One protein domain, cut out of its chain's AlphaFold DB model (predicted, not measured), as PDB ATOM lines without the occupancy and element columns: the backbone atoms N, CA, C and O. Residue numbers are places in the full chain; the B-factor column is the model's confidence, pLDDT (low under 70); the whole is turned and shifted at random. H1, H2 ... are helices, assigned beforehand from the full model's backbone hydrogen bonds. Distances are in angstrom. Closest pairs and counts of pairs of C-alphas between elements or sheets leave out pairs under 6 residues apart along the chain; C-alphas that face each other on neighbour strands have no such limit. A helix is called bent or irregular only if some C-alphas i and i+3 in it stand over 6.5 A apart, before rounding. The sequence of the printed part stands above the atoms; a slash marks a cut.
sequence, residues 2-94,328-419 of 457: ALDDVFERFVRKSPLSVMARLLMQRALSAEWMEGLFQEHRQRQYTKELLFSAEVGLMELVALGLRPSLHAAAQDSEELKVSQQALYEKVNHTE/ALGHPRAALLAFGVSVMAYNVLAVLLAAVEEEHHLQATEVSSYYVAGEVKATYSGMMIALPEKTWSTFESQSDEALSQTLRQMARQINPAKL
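This is residues 2 to 94 and 328 to 419 of the 457 residues of the protein "Isrso13-transposase protein" of Stigmatella aurantiaca (strain DW4/3-1) (UniProt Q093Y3). A long helix, H7, runs along one side of the domain like a beam, and shorter helices pack across it in two groups. Toward its start H6 makes a corner with it and H4 packs on it with its end, while H3 and H5 touch H4; farther along H2 crosses it and H8 and H10 pack on it, while H9 packs on H2 and H1 meets H2 only at a corner. The printed part has 185 residues with ten named helices, H1 to H10 in order, and no named strand: the class is all helix. It is compact, with a radius of gyration of the C-alphas of 17.2 A, and spans 48 by 38 by 29 A.

Find C-alpha 332 at (13.455, -32.748, 52.090); from there H7, residues 332 to 360, runs 41.6 A to C-alpha 360 at (-25.538, -34.942, 66.538). H8, residues 369 to 386, spans 25.5 A; it is irregular, with C-alphas 378 and 381 7.8 A apart, and has a kink of 35 degrees near residue 379. Begin again at C-alpha 2, (-19.182, -5.685, 72.670), for H1, residues 2 to 13, 16.5 A. Then come H2, 15 to 27, 18.2 A; H3, 30 to 40, 15.3 A; H4, 51 to 62, 16.1 A; H5, 69 to 74, 8.6 A; and H6, 83 to 92, 14.3 A. After H8 look for H9, 393 to 396, 5.0 A, and H10, 400 to 411, 16.2 A.

H2 and H7 are the hubs, touching five helices each. They touch at Leu 23 and Val 348, C-alphas 6.0 A apart, at a steep tilt of 52 degrees, opposite ways. Back along H7, residues 338 to 345 alone touch H4, closest at Ala 62 and Ser 342, 5.2 A between C-alphas. Residues 332 to 337 alone touch H6, about perpendicular at 85 degrees; C-alphas 91 and 334 are closest, 4.8 A. H4 touches H5, the closest C-alphas being 57 and 72, 5.6 A, and H3, at C-alphas 30 and 52, 5.2 A. Around H2, H8 is about perpendicular at 83 degrees, touching closest at C-alphas 17 and 376, 4.6 A. H10 touches H2 at a shallow tilt of 18 degrees, opposite ways, with C-alphas 15 and 410 closest, 5.6 A. H9 touches H2 closest at C-alphas 22 and 395, 7.1 A. H1 and H2 only just touch, only at the corner, with 3 pairs of C-alphas within 8 A, closest at 11 and 18, 6.4 A. H2 and H4 are apart. Every O i to N i+4 pair is within hydrogen-bond range in H1, H2, H3, H5, H6, H7 and H10; H4 has 7 of 8, H8 12 of 14, and H9 is too short for such a pair.

The C-alphas farthest apart, of Arg 43 and Ala 417, are 50.2 A apart. Residues 95 to 327 are not printed; C-alphas 94 and 328 stand 19.2 A apart across the cut, which lies in the link from H6 to H7. Of the links that are printed whole, none is long. The mean pLDDT of the printed part is 91.6, and residues 2 to 3 are under 70.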
ATOM      1  N   ALA A   2     -19.245  -5.631  74.143       65.44
ATOM      2  CA  ALA A   2     -19.182  -5.685  72.670       65.44
ATOM      3  C   ALA A   2     -18.282  -6.807  72.098       65.44
ATOM      4  O   ALA A   2     -18.632  -7.408  71.089       65.44
ATOM      5  N   LEU A   3     -17.142  -7.108  72.735       68.88
ATOM      6  CA  LEU A   3     -16.259  -8.211  72.319       68.88
ATOM      7  C   LEU A   3     -16.881  -9.587  72.595       68.88
ATOM      8  O   LEU A   3     -16.822 -10.463  71.735       68.88
ATOM      9  N   ASP A   4     -17.543  -9.739  73.743       79.69
ATOM     10  CA  ASP A   4     -18.280 -10.961  74.089       79.69
ATOM     11  C   ASP A   4     -19.426 -11.197  73.090       79.69
ATOM     12  O   ASP A   4     -19.612 -12.311  72.611       79.69
ATOM     13  N   ASP A   5     -20.120 -10.133  72.664       87.56
ATOM     14  CA  ASP A   5     -21.170 -10.215  71.643       87.56
ATOM     15  C   ASP A   5     -20.627 -10.653  70.271       87.56
ATOM     16  O   ASP A   5     -21.316 -11.350  69.523       87.56
ATOM     17  N   VAL A   6     -19.408 -10.239  69.904       91.19
ATOM     18  CA  VAL A   6     -18.756 -10.671  68.654       91.19
ATOM     19  C   VAL A   6     -18.342 -12.138  68.748       91.19
ATOM     20  O   VAL A   6     -18.606 -12.897  67.814       91.19
ATOM     21  N   PHE A   7     -17.763 -12.562  69.873       92.75
ATOM     22  CA  PHE A   7     -17.418 -13.963  70.118       92.75
ATOM     23  C   PHE A   7     -18.655 -14.868  70.038       92.75
ATOM     24  O   PHE A   7     -18.673 -15.831  69.269       92.75
ATOM     25  N   GLU A   8     -19.735 -14.500  70.729       93.19
ATOM     26  CA  GLU A   8     -21.007 -15.229  70.712       93.19
ATOM     27  C   GLU A   8     -21.609 -15.336  69.302       93.19
ATOM     28  O   GLU A   8     -22.217 -16.350  68.942       93.19
ATOM     29  N   ARG A   9     -21.420 -14.321  68.446       94.62
ATOM     30  CA  ARG A   9     -21.828 -14.409  67.034       94.62
ATOM     31  C   ARG A   9     -21.042 -15.478  66.287       94.62
ATOM     32  O   ARG A   9     -21.660 -16.218  65.526       94.62
ATOM     33  N   PHE A  10     -19.730 -15.590  66.500       95.62
ATOM     34  CA  PHE A  10     -18.939 -16.659  65.887       95.62
ATOM     35  C   PHE A  10     -19.336 -18.033  66.426       95.62
ATOM     36  O   PHE A  10     -19.553 -18.933  65.621       95.62
ATOM     37  N   VAL A  11     -19.564 -18.181  67.734       95.19
ATOM     38  CA  VAL A  11     -20.069 -19.436  68.324       95.19
ATOM     39  C   VAL A  11     -21.404 -19.858  67.700       95.19
ATOM     40  O   VAL A  11     -21.616 -21.033  67.424       95.19
ATOM     41  N   ARG A  12     -22.307 -18.916  67.407       94.19
ATOM     42  CA  ARG A  12     -23.619 -19.233  66.811       94.19
ATOM     43  C   ARG A  12     -23.604 -19.407  65.293       94.19
ATOM     44  O   ARG A  12     -24.477 -20.080  64.754       94.19
ATOM     45  N   LYS A  13     -22.713 -18.715  64.577       93.94
ATOM     46  CA  LYS A  13     -22.735 -18.638  63.102       93.94
ATOM     47  C   LYS A  13     -21.634 -19.441  62.421       93.94
ATOM     48  O   LYS A  13     -21.824 -19.810  61.268       93.94
ATOM     49  N   SER A  14     -20.522 -19.676  63.110       94.94
ATOM     50  CA  SER A  14     -19.356 -20.425  62.630       94.94
ATOM     51  C   SER A  14     -18.674 -21.184  63.786       94.94
ATOM     52  O   SER A  14     -17.468 -21.009  64.004       94.94
ATOM     53  N   PRO A  15     -19.420 -21.996  64.569       96.75
ATOM     54  CA  PRO A  15     -18.887 -22.711  65.736       96.75
ATOM     55  C   PRO A  15     -17.646 -23.544  65.407       96.75
ATOM     56  O   PRO A  15     -16.715 -23.574  66.206       96.75
ATOM     57  N   LEU A  16     -17.582 -24.152  64.215       96.56
ATOM     58  CA  LEU A  16     -16.434 -24.956  63.792       96.56
ATOM     59  C   LEU A  16     -15.128 -24.157  63.779       96.56
ATOM     60  O   LEU A  16     -14.092 -24.685  64.167       96.56
ATOM     61  N   SER A  17     -15.160 -22.884  63.380       95.38
ATOM     62  CA  SER A  17     -13.967 -22.028  63.365       95.38
ATOM     63  C   SER A  17     -13.475 -21.719  64.777       95.38
ATOM     64  O   SER A  17     -12.270 -21.749  65.021       95.38
ATOM     65  N   VAL A  18     -14.402 -21.475  65.711       96.81
ATOM     66  CA  VAL A  18     -14.087 -21.245  67.130       96.81
ATOM     67  C   VAL A  18     -13.488 -22.512  67.734       96.81
ATOM     68  O   VAL A  18     -12.392 -22.472  68.287       96.81
ATOM     69  N   MET A  19     -14.152 -23.656  67.550       97.56
ATOM     70  CA  MET A  19     -13.672 -24.961  68.010       97.56
ATOM     71  C   MET A  19     -12.283 -25.284  67.443       97.56
ATOM     72  O   MET A  19     -11.411 -25.734  68.183       97.56
ATOM     73  N   ALA A  20     -12.051 -25.009  66.155       95.56
ATOM     74  CA  ALA A  20     -10.759 -25.226  65.512       95.56
ATOM     75  C   ALA A  20      -9.666 -24.385  66.183       95.56
ATOM     76  O   ALA A  20      -8.606 -24.914  66.503       95.56
ATOM     77  N   ARG A  21      -9.934 -23.100  66.468       94.00
ATOM     78  CA  ARG A  21      -8.992 -22.218  67.176       94.00
ATOM     79  C   ARG A  21      -8.661 -22.715  68.582       94.00
ATOM     80  O   ARG A  21      -7.500 -22.621  68.980       94.00
ATOM     81  N   LEU A  22      -9.644 -23.239  69.318       95.88
ATOM     82  CA  LEU A  22      -9.427 -23.801  70.659       95.88
ATOM     83  C   LEU A  22      -8.587 -25.085  70.613       95.88
ATOM     84  O   LEU A  22      -7.677 -25.268  71.420       95.88
ATOM     85  N   LEU A  23      -8.864 -25.962  69.649       96.12
ATOM     86  CA  LEU A  23      -8.113 -27.203  69.466       96.12
ATOM     87  C   LEU A  23      -6.682 -26.947  68.986       96.12
ATOM     88  O   LEU A  23      -5.762 -27.571  69.508       96.12
ATOM     89  N   MET A  24      -6.483 -25.997  68.066       92.62
ATOM     90  CA  MET A  24      -5.149 -25.536  67.666       92.62
ATOM     91  C   MET A  24      -4.385 -24.999  68.880       92.62
ATOM     92  O   MET A  24      -3.274 -25.438  69.131       92.62
ATOM     93  N   GLN A  25      -4.998 -24.163  69.723       91.56
ATOM     94  CA  GLN A  25      -4.366 -23.664  70.956       91.56
ATOM     95  C   GLN A  25      -3.913 -24.782  71.897       91.56
ATOM     96  O   GLN A  25      -2.824 -24.729  72.466       91.56
ATOM     97  N   ARG A  26      -4.757 -25.806  72.070       94.00
ATOM     98  CA  ARG A  26      -4.444 -26.963  72.910       94.00
ATOM     99  C   ARG A  26      -3.303 -27.784  72.320       94.00
ATOM    100  O   ARG A  26      -2.397 -28.157  73.064       94.00
ATOM    101  N   ALA A  27      -3.349 -28.068  71.021       92.88
ATOM    102  CA  ALA A  27      -2.379 -28.912  70.329       92.88
ATOM    103  C   ALA A  27      -1.036 -28.210  70.066       92.88
ATOM    104  O   ALA A  27      -0.014 -28.884  70.018       92.88
ATOM    105  N   LEU A  28      -1.045 -26.882  69.910       89.19
ATOM    106  CA  LEU A  28       0.037 -26.059  69.359       89.19
ATOM    107  C   LEU A  28       0.291 -24.800  70.205       89.19
ATOM    108  O   LEU A  28       0.420 -23.700  69.665       89.19
ATOM    109  N   SER A  29       0.347 -24.904  71.538       90.44
ATOM    110  CA  SER A  29       0.733 -23.724  72.324       90.44
ATOM    111  C   SER A  29       2.188 -23.352  72.027       90.44
ATOM    112  O   SER A  29       3.059 -24.222  71.940       90.44
ATOM    113  N   ALA A  30       2.461 -22.054  71.859       90.00
ATOM    114  CA  ALA A  30       3.801 -21.575  71.524       90.00
ATOM    115  C   ALA A  30       4.832 -22.005  72.580       90.00
ATOM    116  O   ALA A  30       5.893 -22.505  72.230       90.00
ATOM    117  N   GLU A  31       4.477 -21.905  73.864       91.38
ATOM    118  CA  GLU A  31       5.317 -22.355  74.981       91.38
ATOM    119  C   GLU A  31       5.712 -23.833  74.859       91.38
ATOM    120  O   GLU A  31       6.888 -24.175  74.987       91.38
ATOM    121  N   TRP A  32       4.750 -24.709  74.554       94.00
ATOM    122  CA  TRP A  32       5.023 -26.133  74.383       94.00
ATOM    123  C   TRP A  32       5.907 -26.392  73.159       94.00
ATOM    124  O   TRP A  32       6.865 -27.153  73.262       94.00
ATOM    125  N   MET A  33       5.635 -25.732  72.028       94.31
ATOM    126  CA  MET A  33       6.447 -25.880  70.814       94.31
ATOM    127  C   MET A  33       7.888 -25.408  71.016       94.31
ATOM    128  O   MET A  33       8.810 -26.054  70.521       94.31
ATOM    129  N   GLU A  34       8.111 -24.319  71.754       94.25
ATOM    130  CA  GLU A  34       9.470 -23.882  72.073       94.25
ATOM    131  C   GLU A  34      10.172 -24.855  73.027       94.25
ATOM    132  O   GLU A  34      11.348 -25.151  72.819       94.25
ATOM    133  N   GLY A  35       9.468 -25.395  74.028       93.44
ATOM    134  CA  GLY A  35      10.005 -26.440  74.906       93.44
ATOM    135  C   GLY A  35      10.424 -27.687  74.125       93.44
ATOM    136  O   GLY A  35      11.569 -28.127  74.223       93.44
ATOM    137  N   LEU A  36       9.531 -28.176  73.260       93.75
ATOM    138  CA  LEU A  36       9.780 -29.294  72.350       93.75
ATOM    139  C   LEU A  36      10.980 -29.020  71.430       93.75
ATOM    140  O   LEU A  36      11.835 -29.882  71.227       93.75
ATOM    141  N   PHE A  37      11.077 -27.801  70.892       93.25
ATOM    142  CA  PHE A  37      12.212 -27.390  70.074       93.25
ATOM    143  C   PHE A  37      13.522 -27.435  70.863       93.25
ATOM    144  O   PHE A  37      14.517 -27.925  70.339       93.25
ATOM    145  N   GLN A  38      13.555 -26.959  72.111       92.81
ATOM    146  CA  GLN A  38      14.772 -27.025  72.928       92.81
ATOM    147  C   GLN A  38      15.201 -28.460  73.242       92.81
ATOM    148  O   GLN A  38      16.401 -28.722  73.276       92.81
ATOM    149  N   GLU A  39      14.245 -29.362  73.449       93.12
ATOM    150  CA  GLU A  39      14.507 -30.769  73.758       93.12
ATOM    151  C   GLU A  39      15.040 -31.549  72.547       93.12
ATOM    152  O   GLU A  39      15.999 -32.309  72.673       93.12
ATOM    153  N   HIS A  40      14.457 -31.335  71.362       92.00
ATOM    154  CA  HIS A  40      14.735 -32.159  70.180       92.00
ATOM    155  C   HIS A  40      15.652 -31.506  69.135       92.00
ATOM    156  O   HIS A  40      16.100 -32.191  68.208       92.00
ATOM    157  N   ARG A  41      15.956 -30.202  69.240       86.81
ATOM    158  CA  ARG A  41      16.898 -29.556  68.310       86.81
ATOM    159  C   ARG A  41      18.283 -30.169  68.450       86.81
ATOM    160  O   ARG A  41      18.793 -30.365  69.550       86.81
ATOM    161  N   GLN A  42      18.938 -30.400  67.317       86.25
ATOM    162  CA  GLN A  42      20.316 -30.889  67.306       86.25
ATOM    163  C   GLN A  42      21.273 -29.758  66.957       86.25
ATOM    164  O   GLN A  42      22.208 -29.462  67.697       86.25
ATOM    165  N   ARG A  43      21.048 -29.121  65.805       82.81
ATOM    166  CA  ARG A  43      21.948 -28.093  65.258       82.81
ATOM    167  C   ARG A  43      21.284 -26.733  65.155       82.81
ATOM    168  O   ARG A  43      21.984 -25.721  65.124       82.81
ATOM    169  N   GLN A  44      19.957 -26.696  65.088       82.94
ATOM    170  CA  GLN A  44      19.235 -25.437  65.030       82.94
ATOM    171  C   GLN A  44      19.298 -24.668  66.357       82.94
ATOM    172  O   GLN A  44      19.495 -25.230  67.439       82.94
ATOM    173  N   TYR A  45      19.116 -23.353  66.269       73.81
ATOM    174  CA  TYR A  45      19.095 -22.447  67.409       73.81
ATOM    175  C   TYR A  45      17.930 -21.460  67.288       73.81
ATOM    176  O   TYR A  45      17.503 -21.113  66.187       73.81
ATOM    177  N   THR A  46      17.450 -20.976  68.430       72.31
ATOM    178  CA  THR A  46      16.464 -19.892  68.489       72.31
ATOM    179  C   THR A  46      17.202 -18.554  68.572       72.31
ATOM    180  O   THR A  46      18.041 -18.365  69.451       72.31
ATOM    181  N   LYS A  47      16.919 -17.636  67.642       75.25
ATOM    182  CA  LYS A  47      17.261 -16.205  67.754       75.25
ATOM    183  C   LYS A  47      15.967 -15.398  67.656       75.25
ATOM    184  O   LYS A  47      15.119 -15.517  68.527       75.25
ATOM    185  N   GLU A  48      15.788 -14.636  66.583       80.19
ATOM    186  CA  GLU A  48      14.609 -13.791  66.356       80.19
ATOM    187  C   GLU A  48      13.421 -14.562  65.762       80.19
ATOM    188  O   GLU A  48      12.290 -14.095  65.833       80.19
ATOM    189  N   LEU A  49      13.668 -15.750  65.196       86.88
ATOM    190  CA  LEU A  49      12.636 -16.640  64.673       86.88
ATOM    191  C   LEU A  49      12.412 -17.808  65.638       86.88
ATOM    192  O   LEU A  49      13.295 -18.658  65.808       86.88
ATOM    193  N   LEU A  50      11.229 -17.845  66.249       90.75
ATOM    194  CA  LEU A  50      10.737 -18.938  67.095       90.75
ATOM    195  C   LEU A  50      10.328 -20.151  66.246       90.75
ATOM    196  O   LEU A  50      10.114 -20.009  65.046       90.75
ATOM    197  N   PHE A  51      10.293 -21.357  66.817       91.25
ATOM    198  CA  PHE A  51       9.830 -22.546  66.081       91.25
ATOM    199  C   PHE A  51       8.308 -22.530  65.893       91.25
ATOM    200  O   PHE A  51       7.801 -22.788  64.804       91.25
ATOM    201  N   SER A  52       7.589 -22.103  66.927       91.69
ATOM    202  CA  SER A  52       6.150 -21.834  66.914       91.69
ATOM    203  C   SER A  52       5.716 -20.905  65.777       91.69
ATOM    204  O   SER A  52       4.702 -21.162  65.134       91.69
ATOM    205  N   ALA A  53       6.503 -19.868  65.472       91.00
ATOM    206  CA  ALA A  53       6.228 -18.965  64.356       91.00
ATOM    207  C   ALA A  53       6.319 -19.680  62.994       91.00
ATOM    208  O   ALA A  53       5.488 -19.454  62.118       91.00
ATOM    209  N   GLU A  54       7.291 -20.575  62.809       91.88
ATOM    210  CA  GLU A  54       7.424 -21.350  61.567       91.88
ATOM    211  C   GLU A  54       6.289 -22.349  61.392       91.88
ATOM    212  O   GLU A  54       5.719 -22.443  60.304       91.88
ATOM    213  N   VAL A  55       5.945 -23.067  62.465       92.81
ATOM    214  CA  VAL A  55       4.815 -23.997  62.474       92.81
ATOM    215  C   VAL A  55       3.516 -23.248  62.187       92.81
ATOM    216  O   VAL A  55       2.759 -23.696  61.333       92.81
ATOM    217  N   GLY A  56       3.297 -22.077  62.793       91.88
ATOM    218  CA  GLY A  56       2.119 -21.244  62.536       91.88
ATOM    219  C   GLY A  56       2.024 -20.761  61.084       91.88
ATOM    220  O   GLY A  56       0.960 -20.830  60.469       91.88
ATOM    221  N   LEU A  57       3.139 -20.340  60.473       93.06
ATOM    222  CA  LEU A  57       3.152 -19.993  59.045       93.06
ATOM    223  C   LEU A  57       2.882 -21.215  58.159       93.06
ATOM    224  O   LEU A  57       2.158 -21.109  57.167       93.06
ATOM    225  N   MET A  58       3.448 -22.372  58.505       92.94
ATOM    226  CA  MET A  58       3.232 -23.616  57.770       92.94
ATOM    227  C   MET A  58       1.794 -24.127  57.917       92.94
ATOM    228  O   MET A  58       1.232 -24.655  56.963       92.94
ATOM    229  N   GLU A  59       1.165 -23.916  59.070       90.75
ATOM    230  CA  GLU A  59      -0.229 -24.262  59.333       90.75
ATOM    231  C   GLU A  59      -1.174 -23.499  58.400       90.75
ATOM    232  O   GLU A  59      -2.072 -24.101  57.809       90.75
ATOM    233  N   LEU A  60      -0.933 -22.204  58.159       90.12
ATOM    234  CA  LEU A  60      -1.704 -21.438  57.173       90.12
ATOM    235  C   LEU A  60      -1.623 -22.058  55.770       90.12
ATOM    236  O   LEU A  60      -2.600 -22.014  55.016       90.12
ATOM    237  N   VAL A  61      -0.478 -22.648  55.418       90.50
ATOM    238  CA  VAL A  61      -0.292 -23.349  54.143       90.50
ATOM    239  C   VAL A  61      -1.011 -24.693  54.157       90.50
ATOM    240  O   VAL A  61      -1.796 -24.957  53.252       90.50
ATOM    241  N   ALA A  62      -0.817 -25.505  55.199       86.56
ATOM    242  CA  ALA A  62      -1.456 -26.809  55.367       86.56
ATOM    243  C   ALA A  62      -2.991 -26.710  55.355       86.56
ATOM    244  O   ALA A  62      -3.676 -27.524  54.736       86.56
ATOM    245  N   LEU A  63      -3.550 -25.664  55.966       83.88
ATOM    246  CA  LEU A  63      -4.982 -25.375  55.950       83.88
ATOM    247  C   LEU A  63      -5.456 -24.772  54.617       83.88
ATOM    248  O   LEU A  63      -6.658 -24.633  54.403       83.88
ATOM    249  N   GLY A  64      -4.564 -24.420  53.690       85.06
ATOM    250  CA  GLY A  64      -4.914 -23.777  52.418       85.06
ATOM    251  C   GLY A  64      -5.397 -22.334  52.564       85.06
ATOM    252  O   GLY A  64      -6.011 -21.795  51.647       85.06
ATOM    253  N   LEU A  65      -5.134 -21.709  53.714       86.69
ATOM    254  CA  LEU A  65      -5.390 -20.287  53.954       86.69
ATOM    255  C   LEU A  65      -4.364 -19.411  53.231       86.69
ATOM    256  O   LEU A  65      -4.624 -18.235  52.966       86.69
ATOM    257  N   ARG A  66      -3.191 -19.974  52.924       90.12
ATOM    258  CA  ARG A  66      -2.146 -19.356  52.112       90.12
ATOM    259  C   ARG A  66      -1.605 -20.353  51.086       90.12
ATOM    260  O   ARG A  66      -1.438 -21.525  51.403       90.12
ATOM    261  N   PRO A  67      -1.294 -19.908  49.856       88.88
ATOM    262  CA  PRO A  67      -0.862 -20.809  48.785       88.88
ATOM    263  C   PRO A  67       0.589 -21.290  48.932       88.88
ATOM    264  O   PRO A  67       1.004 -22.218  48.243       88.88
ATOM    265  N   SER A  68       1.401 -20.631  49.763       91.62
ATOM    266  CA  SER A  68       2.799 -20.997  49.992       91.62
ATOM    267  C   SER A  68       3.332 -20.385  51.284       91.62
ATOM    268  O   SER A  68       2.788 -19.390  51.765       91.62
ATOM    269  N   LEU A  69       4.443 -20.931  51.789       92.25
ATOM    270  CA  LEU A  69       5.143 -20.381  52.953       92.25
ATOM    271  C   LEU A  69       5.573 -18.924  52.722       92.25
ATOM    272  O   LEU A  69       5.450 -18.098  53.616       92.25
ATOM    273  N   HIS A  70       6.010 -18.590  51.505       92.88
ATOM    274  CA  HIS A  70       6.350 -17.218  51.134       92.88
ATOM    275  C   HIS A  70       5.150 -16.272  51.260       92.88
ATOM    276  O   HIS A  70       5.285 -15.200  51.838       92.88
ATOM    277  N   ALA A  71       3.978 -16.674  50.760       91.75
ATOM    278  CA  ALA A  71       2.764 -15.866  50.871       91.75
ATOM    279  C   ALA A  71       2.313 -15.708  52.332       91.75
ATOM    280  O   ALA A  71       1.909 -14.625  52.733       91.75
ATOM    281  N   ALA A  72       2.424 -16.767  53.144       91.94
ATOM    282  CA  ALA A  72       2.150 -16.682  54.578       91.94
ATOM    283  C   ALA A  72       3.112 -15.718  55.291       91.94
ATOM    284  O   ALA A  72       2.682 -14.920  56.116       91.94
ATOM    285  N   ALA A  73       4.400 -15.764  54.946       92.44
ATOM    286  CA  ALA A  73       5.417 -14.892  55.518       92.44
ATOM    287  C   ALA A  73       5.251 -13.424  55.099       92.44
ATOM    288  O   ALA A  73       5.472 -12.542  55.918       92.44
ATOM    289  N   GLN A  74       4.871 -13.152  53.844       90.88
ATOM    290  CA  GLN A  74       4.642 -11.783  53.363       90.88
ATOM    291  C   GLN A  74       3.470 -11.093  54.061       90.88
ATOM    292  O   GLN A  74       3.528  -9.888  54.280       90.88
ATOM    293  N   ASP A  75       2.439 -11.855  54.417       86.31
ATOM    294  CA  ASP A  75       1.256 -11.338  55.103       86.31
ATOM    295  C   ASP A  75       1.443 -11.215  56.624       86.31
ATOM    296  O   ASP A  75       0.551 -10.728  57.315       86.31
ATOM    297  N   SER A  76       2.571 -11.685  57.166       86.44
ATOM    298  CA  SER A  76       2.851 -11.634  58.600       86.44
ATOM    299  C   SER A  76       3.564 -10.335  58.968       86.44
ATOM    300  O   SER A  76       4.748 -10.162  58.685       86.44
ATOM    301  N   GLU A  77       2.858  -9.435  59.652       79.88
ATOM    302  CA  GLU A  77       3.437  -8.194  60.191       79.88
ATOM    303  C   GLU A  77       4.388  -8.450  61.377       79.88
ATOM    304  O   GLU A  77       5.257  -7.633  61.682       79.88
ATOM    305  N   GLU A  78       4.251  -9.601  62.041       79.31
ATOM    306  CA  GLU A  78       5.033  -9.975  63.224       79.31
ATOM    307  C   GLU A  78       6.381 -10.623  62.879       79.31
ATOM    308  O   GLU A  78       7.262 -10.731  63.739       79.31
ATOM    309  N   LEU A  79       6.572 -11.054  61.627       85.75
ATOM    310  CA  LEU A  79       7.792 -11.724  61.193       85.75
ATOM    311  C   LEU A  79       8.937 -10.712  61.029       85.75
ATOM    312  O   LEU A  79       9.071 -10.039  60.012       85.75
ATOM    313  N   LYS A  80       9.818 -10.643  62.030       86.38
ATOM    314  CA  LYS A  80      10.948  -9.691  62.073       86.38
ATOM    315  C   LYS A  80      12.203 -10.145  61.321       86.38
ATOM    316  O   LYS A  80      13.218  -9.457  61.363       86.38
ATOM    317  N   VAL A  81      12.159 -11.294  60.650       89.25
ATOM    318  CA  VAL A  81      13.320 -11.889  59.975       89.25
ATOM    319  C   VAL A  81      13.177 -11.856  58.457       89.25
ATOM    320  O   VAL A  81      12.078 -11.764  57.913       89.25
ATOM    321  N   SER A  82      14.299 -11.966  57.746       91.12
ATOM    322  CA  SER A  82      14.269 -12.069  56.288       91.12
ATOM    323  C   SER A  82      13.621 -13.381  55.834       91.12
ATOM    324  O   SER A  82      13.698 -14.411  56.509       91.12
ATOM    325  N   GLN A  83      13.050 -13.383  54.628       90.88
ATOM    326  CA  GLN A  83      12.536 -14.613  54.015       90.88
ATOM    327  C   GLN A  83      13.629 -15.676  53.869       90.88
ATOM    328  O   GLN A  83      13.355 -16.865  53.999       90.88
ATOM    329  N   GLN A  84      14.873 -15.255  53.622       91.44
ATOM    330  CA  GLN A  84      16.010 -16.165  53.566       91.44
ATOM    331  C   GLN A  84      16.211 -16.882  54.906       91.44
ATOM    332  O   GLN A  84      16.314 -18.102  54.906       91.44
ATOM    333  N   ALA A  85      16.197 -16.157  56.030       91.75
ATOM    334  CA  ALA A  85      16.341 -16.756  57.357       91.75
ATOM    335  C   ALA A  85      15.197 -17.734  57.683       91.75
ATOM    336  O   ALA A  85      15.452 -18.806  58.227       91.75
ATOM    337  N   LEU A  86      13.957 -17.404  57.293       93.06
ATOM    338  CA  LEU A  86      12.811 -18.312  57.424       93.06
ATOM    339  C   LEU A  86      13.021 -19.612  56.638       93.06
ATOM    340  O   LEU A  86      12.894 -20.701  57.187       93.06
ATOM    341  N   TYR A  87      13.356 -19.511  55.350       93.06
ATOM    342  CA  TYR A  87      13.579 -20.700  54.528       93.06
ATOM    343  C   TYR A  87      14.799 -21.497  54.986       93.06
ATOM    344  O   TYR A  87      14.768 -22.721  54.929       93.06
ATOM    345  N   GLU A  88      15.867 -20.842  55.441       91.88
ATOM    346  CA  GLU A  88      17.019 -21.527  56.024       91.88
ATOM    347  C   GLU A  88      16.599 -22.351  57.237       91.88
ATOM    348  O   GLU A  88      16.904 -23.539  57.274       91.88
ATOM    349  N   LYS A  89      15.849 -21.786  58.182       92.38
ATOM    350  CA  LYS A  89      15.443 -22.521  59.382       92.38
ATOM    351  C   LYS A  89      14.466 -23.672  59.058       92.38
ATOM    352  O   LYS A  89      14.761 -24.820  59.393       92.38
ATOM    353  N   VAL A  90      13.445 -23.438  58.228       93.50
ATOM    354  CA  VAL A  90      12.534 -24.492  57.723       93.50
ATOM    355  C   VAL A  90      13.265 -25.611  56.957       93.50
ATOM    356  O   VAL A  90      12.954 -26.792  57.104       93.50
ATOM    357  N   ASN A  91      14.271 -25.282  56.142       93.88
ATOM    358  CA  ASN A  91      15.039 -26.289  55.397       93.88
ATOM    359  C   ASN A  91      15.946 -27.142  56.297       93.88
ATOM    360  O   ASN A  91      16.402 -28.200  55.858       93.88
ATOM    361  N   HIS A  92      16.218 -26.703  57.528       93.19
ATOM    362  CA  HIS A  92      17.087 -27.402  58.473       93.19
ATOM    363  C   HIS A  92      16.330 -28.114  59.599       93.19
ATOM    364  O   HIS A  92      16.988 -28.788  60.395       93.19
ATOM    365  N   THR A  93      14.990 -28.065  59.610       93.88
ATOM    366  CA  THR A  93      14.144 -28.776  60.580       93.88
ATOM    367  C   THR A  93      14.495 -30.254  60.683       93.88
ATOM    368  O   THR A  93      14.366 -31.009  59.721       93.88
ATOM    369  N   GLU A  94      14.985 -30.678  61.847       94.31
ATOM    370  CA  GLU A  94      15.371 -32.065  62.068       94.31
ATOM    371  C   GLU A  94      14.144 -33.000  61.978       94.31
ATOM    372  O   GLU A  94      13.116 -32.713  62.592       94.31
ATOM    373  N   ALA A 328       5.903 -26.561  46.118       86.44
ATOM    374  CA  ALA A 328       6.955 -25.547  46.120       86.44
ATOM    375  C   ALA A 328       8.115 -25.839  47.102       86.44
ATOM    376  O   ALA A 328       9.191 -25.252  46.947       86.44
ATOM    377  N   LEU A 329       7.927 -26.716  48.096       88.69
ATOM    378  CA  LEU A 329       8.948 -27.108  49.072       88.69
ATOM    379  C   LEU A 329       9.707 -28.343  48.570       88.69
ATOM    380  O   LEU A 329       9.370 -29.480  48.874       88.69
ATOM    381  N   GLY A 330      10.758 -28.105  47.782       87.88
ATOM    382  CA  GLY A 330      11.623 -29.172  47.262       87.88
ATOM    383  C   GLY A 330      12.731 -29.637  48.211       87.88
ATOM    384  O   GLY A 330      13.397 -30.624  47.911       87.88
ATOM    385  N   HIS A 331      12.976 -28.930  49.322       94.12
ATOM    386  CA  HIS A 331      13.977 -29.348  50.307       94.12
ATOM    387  C   HIS A 331      13.385 -30.443  51.212       94.12
ATOM    388  O   HIS A 331      12.319 -30.198  51.781       94.12
ATOM    389  N   PRO A 332      14.049 -31.603  51.400       95.06
ATOM    390  CA  PRO A 332      13.455 -32.748  52.090       95.06
ATOM    391  C   PRO A 332      12.858 -32.433  53.461       95.06
ATOM    392  O   PRO A 332      11.672 -32.637  53.693       95.06
ATOM    393  N   ARG A 333      13.649 -31.829  54.349       95.69
ATOM    394  CA  ARG A 333      13.214 -31.440  55.700       95.69
ATOM    395  C   ARG A 333      12.051 -30.450  55.725       95.69
ATOM    396  O   ARG A 333      11.158 -30.596  56.549       95.69
ATOM    397  N   ALA A 334      12.019 -29.500  54.790       94.44
ATOM    398  CA  ALA A 334      10.911 -28.555  54.674       94.44
ATOM    399  C   ALA A 334       9.616 -29.257  54.242       94.44
ATOM    400  O   ALA A 334       8.545 -28.955  54.765       94.44
ATOM    401  N   ALA A 335       9.716 -30.207  53.306       94.75
ATOM    402  CA  ALA A 335       8.583 -31.017  52.874       94.75
ATOM    403  C   ALA A 335       8.079 -31.931  54.003       94.75
ATOM    404  O   ALA A 335       6.874 -32.033  54.212       94.75
ATOM    405  N   LEU A 336       8.991 -32.538  54.771       96.25
ATOM    406  CA  LEU A 336       8.645 -33.357  55.936       96.25
ATOM    407  C   LEU A 336       7.995 -32.522  57.047       96.25
ATOM    408  O   LEU A 336       7.003 -32.967  57.614       96.25
ATOM    409  N   LEU A 337       8.480 -31.302  57.316       95.69
ATOM    410  CA  LEU A 337       7.822 -30.375  58.243       95.69
ATOM    411  C   LEU A 337       6.404 -30.031  57.768       95.69
ATOM    412  O   LEU A 337       5.465 -30.127  58.552       95.69
ATOM    413  N   ALA A 338       6.226 -29.669  56.494       94.75
ATOM    414  CA  ALA A 338       4.905 -29.373  55.935       94.75
ATOM    415  C   ALA A 338       3.937 -30.562  56.055       94.75
ATOM    416  O   ALA A 338       2.774 -30.381  56.432       94.75
ATOM    417  N   PHE A 339       4.423 -31.778  55.796       95.62
ATOM    418  CA  PHE A 339       3.646 -32.996  55.999       95.62
ATOM    419  C   PHE A 339       3.291 -33.198  57.478       95.62
ATOM    420  O   PHE A 339       2.121 -33.393  57.797       95.62
ATOM    421  N   GLY A 340       4.260 -33.064  58.391       96.44
ATOM    422  CA  GLY A 340       4.040 -33.166  59.836       96.44
ATOM    423  C   GLY A 340       2.994 -32.174  60.349       96.44
ATOM    424  O   GLY A 340       2.043 -32.579  61.007       96.44
ATOM    425  N   VAL A 341       3.086 -30.897  59.968       95.62
ATOM    426  CA  VAL A 341       2.086 -29.871  60.326       95.62
ATOM    427  C   VAL A 341       0.703 -30.213  59.767       95.62
ATOM    428  O   VAL A 341      -0.310 -30.028  60.439       95.62
ATOM    429  N   SER A 342       0.636 -30.786  58.567       94.81
ATOM    430  CA  SER A 342      -0.634 -31.234  57.986       94.81
ATOM    431  C   SER A 342      -1.228 -32.426  58.736       94.81
ATOM    432  O   SER A 342      -2.437 -32.474  58.942       94.81
ATOM    433  N   VAL A 343      -0.399 -33.352  59.223       96.62
ATOM    434  CA  VAL A 343      -0.825 -34.441  60.116       96.62
ATOM    435  C   VAL A 343      -1.388 -33.898  61.438       96.62
ATOM    436  O   VAL A 343      -2.382 -34.411  61.951       96.62
ATOM    437  N   MET A 344      -0.830 -32.815  61.976       95.12
ATOM    438  CA  MET A 344      -1.384 -32.172  63.175       95.12
ATOM    439  C   MET A 344      -2.723 -31.488  62.897       95.12
ATOM    440  O   MET A 344      -3.674 -31.650  63.662       95.12
ATOM    441  N   ALA A 345      -2.825 -30.762  61.780       94.00
ATOM    442  CA  ALA A 345      -4.080 -30.161  61.336       94.00
ATOM    443  C   ALA A 345      -5.158 -31.233  61.102       94.00
ATOM    444  O   ALA A 345      -6.330 -31.024  61.418       94.00
ATOM    445  N   TYR A 346      -4.755 -32.409  60.614       95.44
ATOM    446  CA  TYR A 346      -5.620 -33.577  60.535       95.44
ATOM    447  C   TYR A 346      -6.103 -34.031  61.917       95.44
ATOM    448  O   TYR A 346      -7.303 -34.224  62.090       95.44
ATOM    449  N   ASN A 347      -5.214 -34.152  62.906       97.25
ATOM    450  CA  ASN A 347      -5.608 -34.528  64.266       97.25
ATOM    451  C   ASN A 347      -6.625 -33.532  64.855       97.25
ATOM    452  O   ASN A 347      -7.617 -33.947  65.448       97.25
ATOM    453  N   VAL A 348      -6.446 -32.225  64.630       96.06
ATOM    454  CA  VAL A 348      -7.439 -31.204  65.015       96.06
ATOM    455  C   VAL A 348      -8.773 -31.429  64.297       96.06
ATOM    456  O   VAL A 348      -9.828 -31.428  64.935       96.06
ATOM    457  N   LEU A 349      -8.742 -31.666  62.982       95.31
ATOM    458  CA  LEU A 349      -9.936 -31.963  62.190       95.31
ATOM    459  C   LEU A 349     -10.660 -33.225  62.684       95.31
ATOM    460  O   LEU A 349     -11.888 -33.234  62.726       95.31
ATOM    461  N   ALA A 350      -9.931 -34.259  63.095       95.81
ATOM    462  CA  ALA A 350     -10.504 -35.481  63.648       95.81
ATOM    463  C   ALA A 350     -11.245 -35.228  64.970       95.81
ATOM    464  O   ALA A 350     -12.343 -35.748  65.169       95.81
ATOM    465  N   VAL A 351     -10.710 -34.372  65.850       97.62
ATOM    466  CA  VAL A 351     -11.410 -33.987  67.090       97.62
ATOM    467  C   VAL A 351     -12.640 -33.117  66.801       97.62
ATOM    468  O   VAL A 351     -13.673 -33.292  67.447       97.62
ATOM    469  N   LEU A 352     -12.579 -32.228  65.800       96.69
ATOM    470  CA  LEU A 352     -13.756 -31.479  65.336       96.69
ATOM    471  C   LEU A 352     -14.858 -32.417  64.841       96.69
ATOM    472  O   LEU A 352     -16.012 -32.264  65.236       96.69
ATOM    473  N   LEU A 353     -14.497 -33.384  63.996       95.75
ATOM    474  CA  LEU A 353     -15.423 -34.391  63.487       95.75
ATOM    475  C   LEU A 353     -16.034 -35.190  64.636       95.75
ATOM    476  O   LEU A 353     -17.255 -35.264  64.715       95.75
ATOM    477  N   ALA A 354     -15.219 -35.663  65.583       96.62
ATOM    478  CA  ALA A 354     -15.693 -36.393  66.756       96.62
ATOM    479  C   ALA A 354     -16.704 -35.586  67.588       96.62
ATOM    480  O   ALA A 354     -17.719 -36.128  68.012       96.62
ATOM    481  N   ALA A 355     -16.467 -34.286  67.793       97.12
ATOM    482  CA  ALA A 355     -17.396 -33.428  68.529       97.12
ATOM    483  C   ALA A 355     -18.741 -33.258  67.799       97.12
ATOM    484  O   ALA A 355     -19.790 -33.246  68.440       97.12
ATOM    485  N   VAL A 356     -18.721 -33.137  66.467       96.44
ATOM    486  CA  VAL A 356     -19.938 -33.047  65.641       96.44
ATOM    487  C   VAL A 356     -20.688 -34.376  65.612       96.44
ATOM    488  O   VAL A 356     -21.907 -34.393  65.754       96.44
ATOM    489  N   GLU A 357     -19.967 -35.475  65.406       95.19
ATOM    490  CA  GLU A 357     -20.504 -36.835  65.351       95.19
ATOM    491  C   GLU A 357     -21.199 -37.202  66.658       95.19
ATOM    492  O   GLU A 357     -22.360 -37.608  66.635       95.19
ATOM    493  N   GLU A 358     -20.530 -36.979  67.790       94.56
ATOM    494  CA  GLU A 358     -21.073 -37.266  69.116       94.56
ATOM    495  C   GLU A 358     -22.301 -36.403  69.423       94.56
ATOM    496  O   GLU A 358     -23.339 -36.921  69.834       94.56
ATOM    497  N   GLU A 359     -22.221 -35.088  69.197       95.75
ATOM    498  CA  GLU A 359     -23.304 -34.182  69.591       95.75
ATOM    499  C   GLU A 359     -24.563 -34.334  68.727       95.75
ATOM    500  O   GLU A 359     -25.669 -34.102  69.208       95.75
ATOM    501  N   HIS A 360     -24.414 -34.741  67.463       94.69
ATOM    502  CA  HIS A 360     -25.538 -34.942  66.538       94.69
ATOM    503  C   HIS A 360     -25.891 -36.417  66.311       94.69
ATOM    504  O   HIS A 360     -26.736 -36.707  65.461       94.69
ATOM    505  N   HIS A 361     -25.262 -37.338  67.048       93.00
ATOM    506  CA  HIS A 361     -25.429 -38.790  66.917       93.00
ATOM    507  C   HIS A 361     -25.270 -39.291  65.471       93.00
ATOM    508  O   HIS A 361     -26.079 -40.074  64.968       93.00
ATOM    509  N   LEU A 362     -24.241 -38.794  64.784       92.19
ATOM    510  CA  LEU A 362     -23.927 -39.145  63.400       92.19
ATOM    511  C   LEU A 362     -22.802 -40.173  63.352       92.19
ATOM    512  O   LEU A 362     -21.861 -40.132  64.140       92.19
ATOM    513  N   GLN A 363     -22.846 -41.054  62.359       89.44
ATOM    514  CA  GLN A 363     -21.716 -41.919  62.045       89.44
ATOM    515  C   GLN A 363     -20.637 -41.139  61.279       89.44
ATOM    516  O   GLN A 363     -20.943 -40.284  60.446       89.44
ATOM    517  N   ALA A 364     -19.364 -41.508  61.450       85.56
ATOM    518  CA  ALA A 364     -18.244 -40.897  60.713       85.56
ATOM    519  C   ALA A 364     -18.369 -41.013  59.176       85.56
ATOM    520  O   ALA A 364     -17.826 -40.229  58.387       85.56
ATOM    521  N   THR A 365     -19.130 -41.999  58.700       84.69
ATOM    522  CA  THR A 365     -19.467 -42.147  57.282       84.69
ATOM    523  C   THR A 365     -20.393 -41.036  56.787       84.69
ATOM    524  O   THR A 365     -20.304 -40.692  55.608       84.69
ATOM    525  N   GLU A 366     -21.195 -40.419  57.656       88.88
ATOM    526  CA  GLU A 366     -22.173 -39.382  57.323       88.88
ATOM    527  C   GLU A 366     -21.574 -37.974  57.272       88.88
ATOM    528  O   GLU A 366     -22.052 -37.167  56.479       88.88
ATOM    529  N   VAL A 367     -20.536 -37.659  58.055       91.75
ATOM    530  CA  VAL A 367     -19.994 -36.288  58.167       91.75
ATOM    531  C   VAL A 367     -18.860 -36.036  57.171       91.75
ATOM    532  O   VAL A 367     -17.879 -36.774  57.093       91.75
ATOM    533  N   SER A 368     -18.987 -34.983  56.366       92.06
ATOM    534  CA  SER A 368     -18.024 -34.591  55.337       92.06
ATOM    535  C   SER A 368     -16.896 -33.741  55.920       92.06
ATOM    536  O   SER A 368     -17.084 -32.555  56.201       92.06
ATOM    537  N   SER A 369     -15.692 -34.311  55.999       91.56
ATOM    538  CA  SER A 369     -14.469 -33.573  56.351       91.56
ATOM    539  C   SER A 369     -14.242 -32.351  55.453       91.56
ATOM    540  O   SER A 369     -13.810 -31.306  55.932       91.56
ATOM    541  N   TYR A 370     -14.600 -32.454  54.167       90.38
ATOM    542  CA  TYR A 370     -14.515 -31.353  53.206       90.38
ATOM    543  C   TYR A 370     -15.397 -30.161  53.602       90.38
ATOM    544  O   TYR A 370     -14.945 -29.020  53.528       90.38
ATOM    545  N   TYR A 371     -16.636 -30.402  54.046       92.19
ATOM    546  CA  TYR A 371     -17.532 -29.312  54.454       92.19
ATOM    547  C   TYR A 371     -17.114 -28.699  55.789       92.19
ATOM    548  O   TYR A 371     -17.120 -27.477  55.909       92.19
ATOM    549  N   VAL A 372     -16.674 -29.525  56.745       93.56
ATOM    550  CA  VAL A 372     -16.152 -29.051  58.036       93.56
ATOM    551  C   VAL A 372     -14.959 -28.122  57.825       93.56
ATOM    552  O   VAL A 372     -14.965 -26.981  58.281       93.56
ATOM    553  N   ALA A 373     -13.955 -28.568  57.075       91.81
ATOM    554  CA  ALA A 373     -12.788 -27.743  56.802       91.81
ATOM    555  C   ALA A 373     -13.107 -26.537  55.913       91.81
ATOM    556  O   ALA A 373     -12.521 -25.477  56.105       91.81
ATOM    557  N   GLY A 374     -14.038 -26.666  54.963       91.19
ATOM    558  CA  GLY A 374     -14.511 -25.544  54.153       91.19
ATOM    559  C   GLY A 374     -15.101 -24.414  55.003       91.19
ATOM    560  O   GLY A 374     -14.779 -23.251  54.766       91.19
ATOM    561  N   GLU A 375     -15.897 -24.745  56.025       92.00
ATOM    562  CA  GLU A 375     -16.440 -23.760  56.971       92.00
ATOM    563  C   GLU A 375     -15.332 -23.091  57.791       92.00
ATOM    564  O   GLU A 375     -15.295 -21.863  57.891       92.00
ATOM    565  N   VAL A 376     -14.381 -23.876  58.315       92.44
ATOM    566  CA  VAL A 376     -13.223 -23.328  59.037       92.44
ATOM    567  C   VAL A 376     -12.466 -22.348  58.140       92.44
ATOM    568  O   VAL A 376     -12.303 -21.191  58.521       92.44
ATOM    569  N   LYS A 377     -12.087 -22.757  56.922       90.44
ATOM    570  CA  LYS A 377     -11.334 -21.915  55.977       90.44
ATOM    571  C   LYS A 377     -12.060 -20.617  55.621       90.44
ATOM    572  O   LYS A 377     -11.414 -19.580  55.503       90.44
ATOM    573  N   ALA A 378     -13.384 -20.664  55.465       91.69
ATOM    574  CA  ALA A 378     -14.176 -19.504  55.063       91.69
ATOM    575  C   ALA A 378     -14.189 -18.386  56.119       91.69
ATOM    576  O   ALA A 378     -14.213 -17.210  55.757       91.69
ATOM    577  N   THR A 379     -14.158 -18.739  57.408       92.81
ATOM    578  CA  THR A 379     -14.349 -17.762  58.494       92.81
ATOM    579  C   THR A 379     -13.085 -17.505  59.319       92.81
ATOM    580  O   THR A 379     -12.971 -16.438  59.923       92.81
ATOM    581  N   TYR A 380     -12.117 -18.430  59.349       90.88
ATOM    582  CA  TYR A 380     -11.009 -18.408  60.314       90.88
ATOM    583  C   TYR A 380     -10.201 -17.105  60.305       90.88
ATOM    584  O   TYR A 380     -10.064 -16.469  61.346       90.88
ATOM    585  N   SER A 381      -9.716 -16.652  59.144       88.00
ATOM    586  CA  SER A 381      -8.907 -15.425  59.078       88.00
ATOM    587  C   SER A 381      -9.688 -14.182  59.513       88.00
ATOM    588  O   SER A 381      -9.170 -13.372  60.274       88.00
ATOM    589  N   GLY A 382     -10.950 -14.046  59.091       91.56
ATOM    590  CA  GLY A 382     -11.800 -12.928  59.510       91.56
ATOM    591  C   GLY A 382     -12.109 -12.954  61.008       91.56
ATOM    592  O   GLY A 382     -12.132 -11.908  61.653       91.56
ATOM    593  N   MET A 383     -12.286 -14.148  61.577       94.19
ATOM    594  CA  MET A 383     -12.466 -14.341  63.015       94.19
ATOM    595  C   MET A 383     -11.225 -13.914  63.804       94.19
ATOM    596  O   MET A 383     -11.366 -13.208  64.798       94.19
ATOM    597  N   MET A 384     -10.027 -14.288  63.346       90.88
ATOM    598  CA  MET A 384      -8.770 -13.912  64.004       90.88
ATOM    599  C   MET A 384      -8.479 -12.407  63.932       90.88
ATOM    600  O   MET A 384      -7.833 -11.879  64.828       90.88
ATOM    601  N   ILE A 385      -8.994 -11.703  62.918       89.88
ATOM    602  CA  ILE A 385      -8.946 -10.231  62.852       89.88
ATOM    603  C   ILE A 385      -9.945  -9.604  63.838       89.88
ATOM    604  O   ILE A 385      -9.653  -8.595  64.473       89.88
ATOM    605  N   ALA A 386     -11.145 -10.180  63.953       92.56
ATOM    606  CA  ALA A 386     -12.232  -9.609  64.743       92.56
ATOM    607  C   ALA A 386     -12.102  -9.850  66.257       92.56
ATOM    608  O   ALA A 386     -12.620  -9.055  67.043       92.56
ATOM    609  N   LEU A 387     -11.462 -10.950  66.668       92.56
ATOM    610  CA  LEU A 387     -11.352 -11.365  68.065       92.56
ATOM    611  C   LEU A 387      -9.912 -11.217  68.580       92.56
ATOM    612  O   LEU A 387      -9.025 -11.921  68.097       92.56
ATOM    613  N   PRO A 388      -9.662 -10.366  69.594       90.12
ATOM    614  CA  PRO A 388      -8.326 -10.182  70.148       90.12
ATOM    615  C   PRO A 388      -7.861 -11.415  70.926       90.12
ATOM    616  O   PRO A 388      -8.682 -12.173  71.451       90.12
ATOM    617  N   GLU A 389      -6.543 -11.559  71.090       86.19
ATOM    618  CA  GLU A 389      -5.908 -12.713  71.745       86.19
ATOM    619  C   GLU A 389      -6.472 -13.008  73.146       86.19
ATOM    620  O   GLU A 389      -6.767 -14.154  73.481       86.19
ATOM    621  N   LYS A 390      -6.753 -11.955  73.926       88.69
ATOM    622  CA  LYS A 390      -7.346 -12.035  75.272       88.69
ATOM    623  C   LYS A 390      -8.692 -12.778  75.323       88.69
ATOM    624  O   LYS A 390      -9.082 -13.253  76.383       88.69
ATOM    625  N   THR A 391      -9.407 -12.895  74.204       89.94
ATOM    626  CA  THR A 391     -10.657 -13.673  74.127       89.94
ATOM    627  C   THR A 391     -10.406 -15.159  74.402       89.94
ATOM    628  O   THR A 391     -11.252 -15.840  74.973       89.94
ATOM    629  N   TRP A 392      -9.226 -15.658  74.024       90.31
ATOM    630  CA  TRP A 392      -8.893 -17.082  74.030       90.31
ATOM    631  C   TRP A 392      -8.238 -17.558  75.331       90.31
ATOM    632  O   TRP A 392      -8.230 -18.759  75.606       90.31
ATOM    633  N   SER A 393      -7.724 -16.640  76.156       86.50
ATOM    634  CA  SER A 393      -6.980 -16.973  77.381       86.50
ATOM    635  C   SER A 393      -7.830 -17.712  78.424       86.50
ATOM    636  O   SER A 393      -7.312 -18.434  79.268       86.50
ATOM    637  N   THR A 394      -9.155 -17.551  78.380       85.25
ATOM    638  CA  THR A 394     -10.099 -18.230  79.285       85.25
ATOM    639  C   THR A 394     -10.237 -19.727  78.996       85.25
ATOM    640  O   THR A 394     -10.554 -20.497  79.900       85.25
ATOM    641  N   PHE A 395      -9.979 -20.150  77.757       88.69
ATOM    642  CA  PHE A 395     -10.039 -21.552  77.333       88.69
ATOM    643  C   PHE A 395      -8.697 -22.269  77.501       88.69
ATOM    644  O   PHE A 395      -8.633 -23.494  77.599       88.69
ATOM    645  N   GLU A 396      -7.620 -21.494  77.564       83.94
ATOM    646  CA  GLU A 396      -6.237 -21.952  77.677       83.94
ATOM    647  C   GLU A 396      -6.020 -22.811  78.934       83.94
ATOM    648  O   GLU A 396      -5.379 -23.859  78.876       83.94
ATOM    649  N   SER A 397      -6.649 -22.417  80.045       85.69
ATOM    650  CA  SER A 397      -6.558 -23.079  81.351       85.69
ATOM    651  C   SER A 397      -7.611 -24.166  81.593       85.69
ATOM    652  O   SER A 397      -7.621 -24.774  82.665       85.69
ATOM    653  N   GLN A 398      -8.503 -24.432  80.631       93.44
ATOM    654  CA  GLN A 398      -9.508 -25.482  80.795       93.44
ATOM    655  C   GLN A 398      -8.847 -26.858  80.934       93.44
ATOM    656  O   GLN A 398      -7.846 -27.164  80.281       93.44
ATOM    657  N   SER A 399      -9.430 -27.721  81.767       95.31
ATOM    658  CA  SER A 399      -9.091 -29.144  81.752       95.31
ATOM    659  C   SER A 399      -9.557 -29.786  80.443       95.31
ATOM    660  O   SER A 399     -10.427 -29.251  79.752       95.31
ATOM    661  N   ASP A 400      -9.018 -30.957  80.109       94.88
ATOM    662  CA  ASP A 400      -9.419 -31.677  78.892       94.88
ATOM    663  C   ASP A 400     -10.914 -32.040  78.908       94.88
ATOM    664  O   ASP A 400     -11.591 -31.972  77.883       94.88
ATOM    665  N   GLU A 401     -11.458 -32.346  80.091       95.50
ATOM    666  CA  GLU A 401     -12.890 -32.571  80.290       95.50
ATOM    667  C   GLU A 401     -13.703 -31.294  80.028       95.50
ATOM    668  O   GLU A 401     -14.640 -31.320  79.226       95.50
ATOM    669  N   ALA A 402     -13.322 -30.159  80.625       96.62
ATOM    670  CA  ALA A 402     -14.024 -28.888  80.433       96.62
ATOM    671  C   ALA A 402     -13.968 -28.410  78.971       96.62
ATOM    672  O   ALA A 402     -14.968 -27.918  78.436       96.62
ATOM    673  N   LEU A 403     -12.831 -28.608  78.298       96.88
ATOM    674  CA  LEU A 403     -12.692 -28.302  76.879       96.88
ATOM    675  C   LEU A 403     -13.571 -29.226  76.029       96.88
ATOM    676  O   LEU A 403     -14.279 -28.738  75.152       96.88
ATOM    677  N   SER A 404     -13.628 -30.530  76.319       96.81
ATOM    678  CA  SER A 404     -14.528 -31.450  75.605       96.81
ATOM    679  C   SER A 404     -16.005 -31.044  75.735       96.81
ATOM    680  O   SER A 404     -16.736 -31.029  74.743       96.81
ATOM    681  N   GLN A 405     -16.437 -30.610  76.925       96.69
ATOM    682  CA  GLN A 405     -17.794 -30.107  77.153       96.69
ATOM    683  C   GLN A 405     -18.045 -28.795  76.401       96.69
ATOM    684  O   GLN A 405     -19.104 -28.627  75.798       96.69
ATOM    685  N   THR A 406     -17.064 -27.891  76.385       97.38
ATOM    686  CA  THR A 406     -17.120 -26.637  75.619       97.38
ATOM    687  C   THR A 406     -17.289 -26.919  74.122       97.38
ATOM    688  O   THR A 406     -18.175 -26.353  73.482       97.38
ATOM    689  N   LEU A 407     -16.505 -27.851  73.568       97.94
ATOM    690  CA  LEU A 407     -16.608 -28.268  72.166       97.94
ATOM    691  C   LEU A 407     -17.995 -28.835  71.845       97.94
ATOM    692  O   LEU A 407     -18.574 -28.468  70.827       97.94
ATOM    693  N   ARG A 408     -18.564 -29.662  72.729       97.12
ATOM    694  CA  ARG A 408     -19.934 -30.179  72.576       97.12
ATOM    695  C   ARG A 408     -20.987 -29.075  72.605       97.12
ATOM    696  O   ARG A 408     -21.884 -29.050  71.768       97.12
ATOM    697  N   GLN A 409     -20.868 -28.121  73.529       96.94
ATOM    698  CA  GLN A 409     -21.785 -26.980  73.605       96.94
ATOM    699  C   GLN A 409     -21.756 -26.130  72.330       96.94
ATOM    700  O   GLN A 409     -22.812 -25.714  71.850       96.94
ATOM    701  N   MET A 410     -20.572 -25.909  71.751       97.56
ATOM    702  CA  MET A 410     -20.429 -25.226  70.462       97.56
ATOM    703  C   MET A 410     -20.981 -26.080  69.314       97.56
ATOM    704  O   MET A 410     -21.697 -25.563  68.454       97.56
ATOM    705  N   ALA A 411     -20.734 -27.393  69.332       97.12
ATOM    706  CA  ALA A 411     -21.235 -28.318  68.322       97.12
ATOM    707  C   ALA A 411     -22.772 -28.351  68.251       97.12
ATOM    708  O   ALA A 411     -23.318 -28.495  67.160       97.12
ATOM    709  N   ARG A 412     -23.494 -28.101  69.356       96.81
ATOM    710  CA  ARG A 412     -24.970 -27.957  69.361       96.81
ATOM    711  C   ARG A 412     -25.491 -26.863  68.436       96.81
ATOM    712  O   ARG A 412     -26.627 -26.945  67.978       96.81
ATOM    713  N   GLN A 413     -24.693 -25.828  68.181       96.25
ATOM    714  CA  GLN A 413     -25.080 -24.712  67.312       96.25
ATOM    715  C   GLN A 413     -24.939 -25.053  65.819       96.25
ATOM    716  O   GLN A 413     -25.415 -24.310  64.959       96.25
ATOM    717  N   ILE A 414     -24.283 -26.170  65.492       96.00
ATOM    718  CA  ILE A 414     -24.064 -26.611  64.116       96.00
ATOM    719  C   ILE A 414     -25.364 -27.155  63.532       96.00
ATOM    720  O   ILE A 414     -26.079 -27.927  64.164       96.00
ATOM    721  N   ASN A 415     -25.641 -26.803  62.275       93.88
ATOM    722  CA  ASN A 415     -26.665 -27.483  61.490       93.88
ATOM    723  C   ASN A 415     -26.042 -28.705  60.781       93.88
ATOM    724  O   ASN A 415     -25.374 -28.519  59.755       93.88
ATOM    725  N   PRO A 416     -26.284 -29.943  61.253       92.38
ATOM    726  CA  PRO A 416     -25.630 -31.137  60.719       92.38
ATOM    727  C   PRO A 416     -25.983 -31.402  59.250       92.38
ATOM    728  O   PRO A 416     -25.183 -31.984  58.520       92.38
ATOM    729  N   ALA A 417     -27.138 -30.926  58.766       91.50
ATOM    730  CA  ALA A 417     -27.546 -31.113  57.376       91.50
ATOM    731  C   ALA A 417     -26.573 -30.464  56.377       91.50
ATOM    732  O   ALA A 417     -26.422 -30.968  55.267       91.50
ATOM    733  N   LYS A 418     -25.884 -29.382  56.772       91.25
ATOM    734  CA  LYS A 418     -24.865 -28.720  55.938       91.25
ATOM    735  C   LYS A 418     -23.552 -29.497  55.857       91.25
ATOM    736  O   LYS A 418     -22.776 -29.273  54.935       91.25
ATOM    737  N   LEU A 419     -23.301 -30.375  56.826       91.50
ATOM    738  CA  LEU A 419     -22.050 -31.120  56.947       91.50
ATOM    739  C   LEU A 419     -22.171 -32.558  56.447       91.50
ATOM    740  O   LEU A 419     -21.155 -33.228  56.278       91.50
TER     741      LEU A 419